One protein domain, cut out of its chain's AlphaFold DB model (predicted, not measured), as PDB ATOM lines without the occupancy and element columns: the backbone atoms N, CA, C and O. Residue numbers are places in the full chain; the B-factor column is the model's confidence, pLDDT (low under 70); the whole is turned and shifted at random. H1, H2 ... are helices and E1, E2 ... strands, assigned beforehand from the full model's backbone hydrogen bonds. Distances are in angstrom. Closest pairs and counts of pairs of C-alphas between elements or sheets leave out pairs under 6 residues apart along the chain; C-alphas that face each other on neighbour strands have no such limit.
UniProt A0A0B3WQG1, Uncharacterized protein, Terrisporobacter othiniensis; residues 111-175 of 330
ATOM      1  N   PHE A 111     -11.705  54.845 -26.656       70.56
ATOM      2  CA  PHE A 111     -11.984  53.602 -27.375       70.56
ATOM      3  C   PHE A 111     -12.855  52.636 -26.569       70.56
ATOM      4  O   PHE A 111     -13.705  51.958 -27.146       70.56
ATOM      5  N   ASP A 112     -12.707  52.612 -25.246       77.06
ATOM      6  CA  ASP A 112     -13.497  51.739 -24.376       77.06
ATOM      7  C   ASP A 112     -14.969  52.151 -24.315       77.06
ATOM      8  O   ASP A 112     -15.838  51.333 -24.620       77.06
ATOM      9  N   ALA A 113     -15.263  53.430 -24.067       75.94
ATOM     10  CA  ALA A 113     -16.635  53.944 -24.098       75.94
ATOM     11  C   ALA A 113     -17.290  53.753 -25.480       75.94
ATOM     12  O   ALA A 113     -18.461  53.380 -25.588       75.94
ATOM     13  N   TYR A 114     -16.521  53.945 -26.557       74.62
ATOM     14  CA  TYR A 114     -16.992  53.691 -27.917       74.62
ATOM     15  C   TYR A 114     -17.327  52.214 -28.161       74.62
ATOM     16  O   TYR A 114     -18.362  51.930 -28.766       74.62
ATOM     17  N   LYS A 115     -16.493  51.276 -27.688       75.56
ATOM     18  CA  LYS A 115     -16.758  49.831 -27.786       75.56
ATOM     19  C   LYS A 115     -18.048  49.455 -27.067       75.56
ATOM     20  O   LYS A 115     -18.870  48.767 -27.665       75.56
ATOM     21  N   VAL A 116     -18.234  49.935 -25.835       81.06
ATOM     22  CA  VAL A 116     -19.435  49.653 -25.033       81.06
ATOM     23  C   VAL A 116     -20.685  50.163 -25.748       81.06
ATOM     24  O   VAL A 116     -21.621  49.394 -25.963       81.06
ATOM     25  N   LYS A 117     -20.676  51.420 -26.214       82.00
ATOM     26  CA  LYS A 117     -21.806  51.992 -26.963       82.00
ATOM     27  C   LYS A 117     -22.102  51.208 -28.244       82.00
ATOM     28  O   LYS A 117     -23.252  50.894 -28.519       82.00
ATOM     29  N   ASN A 118     -21.078  50.863 -29.022       81.31
ATOM     30  CA  ASN A 118     -21.261  50.106 -30.260       81.31
ATOM     31  C   ASN A 118     -21.792  48.691 -30.032       81.31
ATOM     32  O   ASN A 118     -22.571  48.211 -30.850       81.31
ATOM     33  N   TYR A 119     -21.350  48.023 -28.968       86.06
ATOM     34  CA  TYR A 119     -21.853  46.704 -28.601       86.06
ATOM     35  C   TYR A 119     -23.320  46.788 -28.162       86.06
ATOM     36  O   TYR A 119     -24.136  46.004 -28.635       86.06
ATOM     37  N   LYS A 120     -23.690  47.802 -27.368       88.38
ATOM     38  CA  LYS A 120     -25.088  48.066 -26.995       88.38
ATOM     39  C   LYS A 120     -25.975  48.316 -28.220       88.38
ATOM     40  O   LYS A 120     -26.976  47.632 -28.394       88.38
ATOM     41  N   ASN A 121     -25.549  49.200 -29.121       87.69
ATOM     42  CA  ASN A 121     -26.260  49.456 -30.377       87.69
ATOM     43  C   ASN A 121     -26.385  48.200 -31.257       87.69
ATOM     44  O   ASN A 121     -27.279  48.133 -32.090       87.69
ATOM     45  N   ALA A 122     -25.454  47.247 -31.143       89.44
ATOM     46  CA  ALA A 122     -25.517  45.982 -31.864       89.44
ATOM     47  C   ALA A 122     -26.527  45.015 -31.233       89.44
ATOM     48  O   ALA A 122     -27.234  44.332 -31.967       89.44
ATOM     49  N   LEU A 123     -26.624  44.980 -29.899       93.25
ATOM     50  CA  LEU A 123     -27.627  44.184 -29.181       93.25
ATOM     51  C   LEU A 123     -29.055  44.615 -29.532       93.25
ATOM     52  O   LEU A 123     -29.924  43.768 -29.694       93.25
ATOM     53  N   GLU A 124     -29.280  45.910 -29.752       95.06
ATOM     54  CA  GLU A 124     -30.569  46.450 -30.221       95.06
ATOM     55  C   GLU A 124     -30.974  45.943 -31.623       95.06
ATOM     56  O   GLU A 124     -32.118  46.116 -32.030       95.06
ATOM     57  N   ARG A 125     -30.054  45.315 -32.371       94.06
ATOM     58  CA  ARG A 125     -30.296  44.734 -33.706       94.06
ATOM     59  C   ARG A 125     -30.656  43.250 -33.659       94.06
ATOM     60  O   ARG A 125     -30.880  42.644 -34.707       94.06
ATOM     61  N   VAL A 126     -30.664  42.631 -32.479       96.56
ATOM     62  CA  VAL A 126     -31.093  41.235 -32.328       96.56
ATOM     63  C   VAL A 126     -32.552  41.107 -32.769       96.56
ATOM     64  O   VAL A 126     -33.386  41.952 -32.468       96.56
ATOM     65  N   GLY A 127     -32.847  40.057 -33.533       95.94
ATOM     66  CA  GLY A 127     -34.140  39.839 -34.178       95.94
ATOM     67  C   GLY A 127     -34.217  40.360 -35.615       95.94
ATOM     68  O   GLY A 127     -35.061  39.888 -36.376       95.94
ATOM     69  N   GLU A 128     -33.322  41.260 -36.042       96.06
ATOM     70  CA  GLU A 128     -33.319  41.722 -37.431       96.06
ATOM     71  C   GLU A 128     -33.004  40.582 -38.411       96.06
ATOM     72  O   GLU A 128     -32.102  39.757 -38.200       96.06
ATOM     73  N   ARG A 129     -33.723  40.579 -39.536       97.00
ATOM     74  CA  ARG A 129     -33.575  39.599 -40.610       97.00
ATOM     75  C   ARG A 129     -33.023  40.255 -41.870       97.00
ATOM     76  O   ARG A 129     -33.551  41.249 -42.355       97.00
ATOM     77  N   HIS A 130     -31.986  39.642 -42.431       94.56
ATOM     78  CA  HIS A 130     -31.259  40.118 -43.606       94.56
ATOM     79  C   HIS A 130     -30.959  38.940 -44.536       94.56
ATOM     80  O   HIS A 130     -30.148  38.063 -44.224       94.56
ATOM     81  N   GLY A 131     -31.642  38.881 -45.681       93.56
ATOM     82  CA  GLY A 131     -31.599  37.704 -46.550       93.56
ATOM     83  C   GLY A 131     -32.021  36.438 -45.793       93.56
ATOM     84  O   GLY A 131     -33.110  36.381 -45.226       93.56
ATOM     85  N   ARG A 132     -31.139  35.432 -45.753       95.12
ATOM     86  CA  ARG A 132     -31.330  34.162 -45.028       95.12
ATOM     87  C   ARG A 132     -30.729  34.158 -43.620       95.12
ATOM     88  O   ARG A 132     -30.501  33.080 -43.067       95.12
ATOM     89  N   LEU A 133     -30.351  35.314 -43.082       97.69
ATOM     90  CA  LEU A 133     -29.758  35.455 -41.752       97.69
ATOM     91  C   LEU A 133     -30.734  36.168 -40.823       97.69
ATOM     92  O   LEU A 133     -31.263  37.215 -41.173       97.69
ATOM     93  N   THR A 134     -30.929  35.619 -39.629       97.94
ATOM     94  CA  THR A 134     -31.579  36.307 -38.506       97.94
ATOM     95  C   THR A 134     -30.533  36.529 -37.425       97.94
ATOM     96  O   THR A 134     -29.848  35.574 -37.044       97.94
ATOM     97  N   ILE A 135     -30.364  37.767 -36.964       98.12
ATOM     98  CA  ILE A 135     -29.444  38.087 -35.867       98.12
ATOM     99  C   ILE A 135     -30.054  37.541 -34.576       98.12
ATOM    100  O   ILE A 135     -31.183  37.878 -34.239       98.12
ATOM    101  N   ILE A 136     -29.321  36.681 -33.873       98.19
ATOM    102  CA  ILE A 136     -29.788  36.043 -32.635       98.19
ATOM    103  C   ILE A 136     -29.000  36.479 -31.402       98.19
ATOM    104  O   ILE A 136     -29.511  36.335 -30.302       98.19
ATOM    105  N   ASP A 137     -27.775  36.981 -31.576       97.75
ATOM    106  CA  ASP A 137     -26.920  37.446 -30.480       97.75
ATOM    107  C   ASP A 137     -25.743  38.285 -31.029       97.75
ATOM    108  O   ASP A 137     -25.546  38.392 -32.246       97.75
ATOM    109  N   VAL A 138     -24.926  38.860 -30.150       96.50
ATOM    110  CA  VAL A 138     -23.712  39.614 -30.469       96.50
ATOM    111  C   VAL A 138     -22.540  39.073 -29.655       96.50
ATOM    112  O   VAL A 138     -22.512  39.156 -28.431       96.50
ATOM    113  N   ALA A 139     -21.500  38.588 -30.332       93.75
ATOM    114  CA  ALA A 139     -20.330  38.010 -29.677       93.75
ATOM    115  C   ALA A 139     -19.094  38.896 -29.845       93.75
ATOM    116  O   ALA A 139     -18.751  39.315 -30.954       93.75
ATOM    117  N   MET A 140     -18.368  39.131 -28.753       89.75
ATOM    118  CA  MET A 140     -17.050  39.761 -28.823       89.75
ATOM    119  C   MET A 140     -16.054  38.833 -29.523       89.75
ATOM    120  O   MET A 140     -16.008  37.629 -29.270       89.75
ATOM    121  N   ARG A 141     -15.222  39.393 -30.402       87.06
ATOM    122  CA  ARG A 141     -14.106  38.656 -31.001       87.06
ATOM    123  C   ARG A 141     -13.016  38.402 -29.967       87.06
ATOM    124  O   ARG A 141     -12.869  39.167 -29.018       87.06
ATOM    125  N   ASN A 142     -12.170  37.409 -30.231       83.50
ATOM    126  CA  ASN A 142     -11.061  37.021 -29.349       83.50
ATOM    127  C   ASN A 142     -10.141  38.197 -28.983       83.50
ATOM    128  O   ASN A 142      -9.688  38.305 -27.851       83.50
ATOM    129  N   ASN A 143      -9.912  39.128 -29.916       79.00
ATOM    130  CA  ASN A 143      -9.087  40.311 -29.664       79.00
ATOM    131  C   ASN A 143      -9.772  41.390 -28.800       79.00
ATOM    132  O   ASN A 143      -9.167  42.434 -28.573       79.00
ATOM    133  N   LYS A 144     -11.037  41.191 -28.395       71.56
ATOM    134  CA  LYS A 144     -11.899  42.110 -27.623       71.56
ATOM    135  C   LYS A 144     -11.990  43.545 -28.177       71.56
ATOM    136  O   LYS A 144     -12.479  44.451 -27.502       71.56
ATOM    137  N   LYS A 145     -11.539  43.774 -29.416       76.12
ATOM    138  CA  LYS A 145     -11.539  45.087 -30.091       76.12
ATOM    139  C   LYS A 145     -12.747  45.278 -31.005       76.12
ATOM    140  O   LYS A 145     -13.029  46.400 -31.408       76.12
ATOM    141  N   ALA A 146     -13.437  44.195 -31.350       82.75
ATOM    142  CA  ALA A 146     -14.602  44.205 -32.220       82.75
ATOM    143  C   ALA A 146     -15.585  43.107 -31.810       82.75
ATOM    144  O   ALA A 146     -15.210  42.162 -31.114       82.75
ATOM    145  N   TYR A 147     -16.813  43.218 -32.298       90.31
ATOM    146  CA  TYR A 147     -17.838  42.194 -32.178       90.31
ATOM    147  C   TYR A 147     -18.185  41.612 -33.553       90.31
ATOM    148  O   TYR A 147     -17.881  42.203 -34.596       90.31
ATOM    149  N   ASP A 148     -18.830  40.454 -33.532       95.00
ATOM    150  CA  ASP A 148     -19.556  39.878 -34.654       95.00
ATOM    151  C   ASP A 148     -21.017  39.675 -34.263       95.00
ATOM    152  O   ASP A 148     -21.325  39.320 -33.126       95.00
ATOM    153  N   MET A 149     -21.909  39.856 -35.232       96.81
ATOM    154  CA  MET A 149     -23.294  39.428 -35.098       96.81
ATOM    155  C   MET A 149     -23.333  37.908 -35.189       96.81
ATOM    156  O   MET A 149     -22.843  37.323 -36.165       96.81
ATOM    157  N   VAL A 150     -23.912  37.266 -34.186       97.88
ATOM    158  CA  VAL A 150     -24.238  35.844 -34.210       97.88
ATOM    159  C   VAL A 150     -25.580  35.711 -34.908       97.88
ATOM    160  O   VAL A 150     -26.582  36.284 -34.492       97.88
ATOM    161  N   CYS A 151     -25.591  34.972 -36.007       98.00
ATOM    162  CA  CYS A 151     -26.753  34.836 -36.867       98.00
ATOM    163  C   CYS A 151     -27.171  33.372 -36.955       98.00
ATOM    164  O   CYS A 151     -26.331  32.507 -37.229       98.00
ATOM    165  N   ARG A 152     -28.472  33.105 -36.826       97.75
ATOM    166  CA  ARG A 152     -29.077  31.844 -37.260       97.75
ATOM    167  C   ARG A 152     -29.420  31.970 -38.738       97.75
ATOM    168  O   ARG A 152     -30.152  32.869 -39.144       97.75
ATOM    169  N   CYS A 153     -28.859  31.088 -39.553       95.75
ATOM    170  CA  CYS A 153     -29.207  31.008 -40.964       95.75
ATOM    171  C   CYS A 153     -30.419  30.091 -41.167       95.75
ATOM    172  O   CYS A 153     -30.578  29.128 -40.423       95.75
ATOM    173  N   GLU A 154     -31.215  30.311 -42.215       93.81
ATOM    174  CA  GLU A 154     -32.350  29.430 -42.567       93.81
ATOM    175  C   GLU A 154     -31.954  27.967 -42.794       93.81
ATOM    176  O   GLU A 154     -32.758  27.061 -42.620       93.81
ATOM    177  N   CYS A 155     -30.692  27.702 -43.146       87.69
ATOM    178  CA  CYS A 155     -30.174  26.333 -43.224       87.69
ATOM    179  C   CYS A 155     -29.810  25.723 -41.854       87.69
ATOM    180  O   CYS A 155     -29.079  24.737 -41.810       87.69
ATOM    181  N   GLY A 156     -30.221  26.347 -40.747       89.50
ATOM    182  CA  GLY A 156     -29.972  25.914 -39.368       89.50
ATOM    183  C   GLY A 156     -28.587  26.276 -38.821       89.50
ATOM    184  O   GLY A 156     -28.390  26.319 -37.611       89.50
ATOM    185  N   THR A 157     -27.617  26.586 -39.686       93.69
ATOM    186  CA  THR A 157     -26.251  26.926 -39.260       93.69
ATOM    187  C   THR A 157     -26.215  28.238 -38.468       93.69
ATOM    188  O   THR A 157     -26.648  29.280 -38.968       93.69
ATOM    189  N   ILE A 158     -25.611  28.203 -37.277       96.88
ATOM    190  CA  ILE A 158     -25.238  29.396 -36.508       96.88
ATOM    191  C   ILE A 158     -23.870  29.885 -36.993       96.88
ATOM    192  O   ILE A 158     -22.924  29.107 -37.105       96.88
ATOM    193  N   CYS A 159     -23.751  31.172 -37.318       96.06
ATOM    194  CA  CYS A 159     -22.507  31.751 -37.830       96.06
ATOM    195  C   CYS A 159     -22.255  33.165 -37.296       96.06
ATOM    196  O   CYS A 159     -23.184  33.869 -36.917       96.06
ATOM    197  N   ARG A 160     -20.989  33.592 -37.291       96.69
ATOM    198  CA  ARG A 160     -20.563  34.941 -36.888       96.69
ATOM    199  C   ARG A 160     -20.249  35.786 -38.119       96.69
ATOM    200  O   ARG A 160     -19.502  35.325 -38.986       96.69
ATOM    201  N   LYS A 161     -20.817  36.991 -38.222       95.31
ATOM    202  CA  LYS A 161     -20.670  37.892 -39.380       95.31
ATOM    203  C   LYS A 161     -20.540  39.356 -38.952       95.31
ATOM    204  O   LYS A 161     -21.071  39.776 -37.930       95.31
ATOM    205  N   LYS A 162     -19.868  40.162 -39.778       92.69
ATOM    206  CA  LYS A 162     -19.797  41.618 -39.591       92.69
ATOM    207  C   LYS A 162     -21.137  42.255 -39.930       92.69
ATOM    208  O   LYS A 162     -21.603  42.104 -41.059       92.69
ATOM    209  N   TYR A 163     -21.682  43.056 -39.016       90.88
ATOM    210  CA  TYR A 163     -22.934  43.781 -39.255       90.88
ATOM    211  C   TYR A 163     -22.879  44.659 -40.512       90.88
ATOM    212  O   TYR A 163     -23.797  44.648 -41.321       90.88
ATOM    213  N   SER A 164     -21.750  45.335 -40.751       86.50
ATOM    214  CA  SER A 164     -21.570  46.185 -41.932       86.50
ATOM    215  C   SER A 164     -21.719  45.437 -43.261       86.50
ATOM    216  O   SER A 164     -22.158  46.029 -44.237       86.50
ATOM    217  N   GLN A 165     -21.333  44.159 -43.321       91.44
ATOM    218  CA  GLN A 165     -21.431  43.353 -44.544       91.44
ATOM    219  C   GLN A 165     -22.842  42.792 -44.742       91.44
ATOM    220  O   GLN A 165     -23.289  42.653 -45.877       91.44
ATOM    221  N   ILE A 166     -23.543  42.504 -43.639       92.69
ATOM    222  CA  ILE A 166     -24.962  42.137 -43.655       92.69
ATOM    223  C   ILE A 166     -25.782  43.317 -44.189       92.69
ATOM    224  O   ILE A 166     -26.497  43.169 -45.173       92.69
ATOM    225  N   LEU A 167     -25.593  44.506 -43.607       87.31
ATOM    226  CA  LEU A 167     -26.345  45.714 -43.954       87.31
ATOM    227  C   LEU A 167     -26.150  46.144 -45.416       87.31
ATOM    228  O   LEU A 167     -27.081  46.616 -46.057       87.31
ATOM    229  N   LYS A 168     -24.940  45.968 -45.961       85.69
ATOM    230  CA  LYS A 168     -24.644  46.244 -47.378       85.69
ATOM    231  C   LYS A 168     -25.227  45.202 -48.341       85.69
ATOM    232  O   LYS A 168     -25.106  45.375 -49.549       85.69
ATOM    233  N   GLY A 169     -25.782  44.101 -47.834       87.50
ATOM    234  CA  GLY A 169     -26.235  42.976 -48.651       87.50
ATOM    235  C   GLY A 169     -25.102  42.141 -49.259       87.50
ATOM    236  O   GLY A 169     -25.364  41.269 -50.081       87.50
ATOM    237  N   GLU A 170     -23.843  42.355 -48.853       90.88
ATOM    238  CA  GLU A 170     -22.696  41.550 -49.311       90.88
ATOM    239  C   GLU A 170     -22.783  40.106 -48.794       90.88
ATOM    240  O   GLU A 170     -22.281  39.170 -49.420       90.88
ATOM    241  N   ILE A 171     -23.412  39.916 -47.629       92.31
ATOM    242  CA  ILE A 171     -23.596  38.612 -46.995       92.31
ATOM    243  C   ILE A 171     -25.082  38.369 -46.761       92.31
ATOM    244  O   ILE A 171     -25.677  38.912 -45.838       92.31
ATOM    245  N   VAL A 172     -25.650  37.469 -47.562       93.00
ATOM    246  CA  VAL A 172     -27.079  37.111 -47.519       93.00
ATOM    247  C   VAL A 172     -27.358  35.761 -46.854       93.00
ATOM    248  O   VAL A 172     -28.505  35.344 -46.743       93.00
ATOM    249  N   SER A 173     -26.321  35.018 -46.457       94.75
ATOM    250  CA  SER A 173     -26.451  33.708 -45.804       94.75
ATOM    251  C   SER A 173     -25.177  33.327 -45.047       94.75
ATOM    252  O   SER A 173     -24.153  34.008 -45.136       94.75
ATOM    253  N   CYS A 174     -25.175  32.174 -44.369       93.00
ATOM    254  CA  CYS A 174     -23.957  31.629 -43.759       93.00
ATOM    255  C   CYS A 174     -22.893  31.194 -44.795       93.00
ATOM    256  O   CYS A 174     -21.814  30.750 -44.410       93.00
ATOM    257  N   GLY A 175     -23.199  31.291 -46.095       90.75
ATOM    258  CA  GLY A 175     -22.458  30.702 -47.215       90.75
ATOM    259  C   GLY A 175     -23.226  29.566 -47.901       90.75
ATOM    260  O   GLY A 175     -22.793  29.069 -48.936       90.75
TER     261      GLY A 175
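AT A GLANCE: This is residues 111 to 175 of the 330 residues of an uncharacterized protein of Terrisporobacter othiniensis (UniProt A0A0B3WQG1). A strongly twisted sheet of three strands has helix H1 along one face, and short H2 grazes it. The printed part has 65 residues, ordered H1 E1 E2 E3 H2; the class is mixed, helices and strands, the sheet E1 - E2 - E3 antiparallel. It is compact, radius of gyration of the C-alphas 11.6 A, spanning 35 by 20 by 18 A.

IN THESE COORDINATES: Find C-alpha 111 at (-11.984, 53.602, -27.375); H1 runs 18.3 A to residue 123. E1, residues 133 to 140, spans 18.6 A and bends by 70 degrees at 136. E2 is residues 147 to 153, 18.2 A; E3 is residues 158 to 161. H2, residues 163 to 167, ends at C-alpha (-26.345, 45.714, -43.954).

HOW THE PARTS SIT: E1 E2 E3 form a meander, each strand the antiparallel neighbour of the one before; look for N 136 and O 150, 2.8 A, and N 151 and O 159, 2.8 A, within hydrogen-bond range. H1 is on one face, two layers, at a height of 10.3 A; its closest C-alpha pair with E1 is Leu 123 and Val 138, 6.2 A. H2 only grazes the sheet. In H1 and H2 every O i to N i+4 pair is within hydrogen-bond range.

THE WHOLE: The farthest C-alphas, Phe 111 and Cys 155, are 36.4 A apart. The printed part has no cut, no link is long, and no printed residue is under 70 in pLDDT.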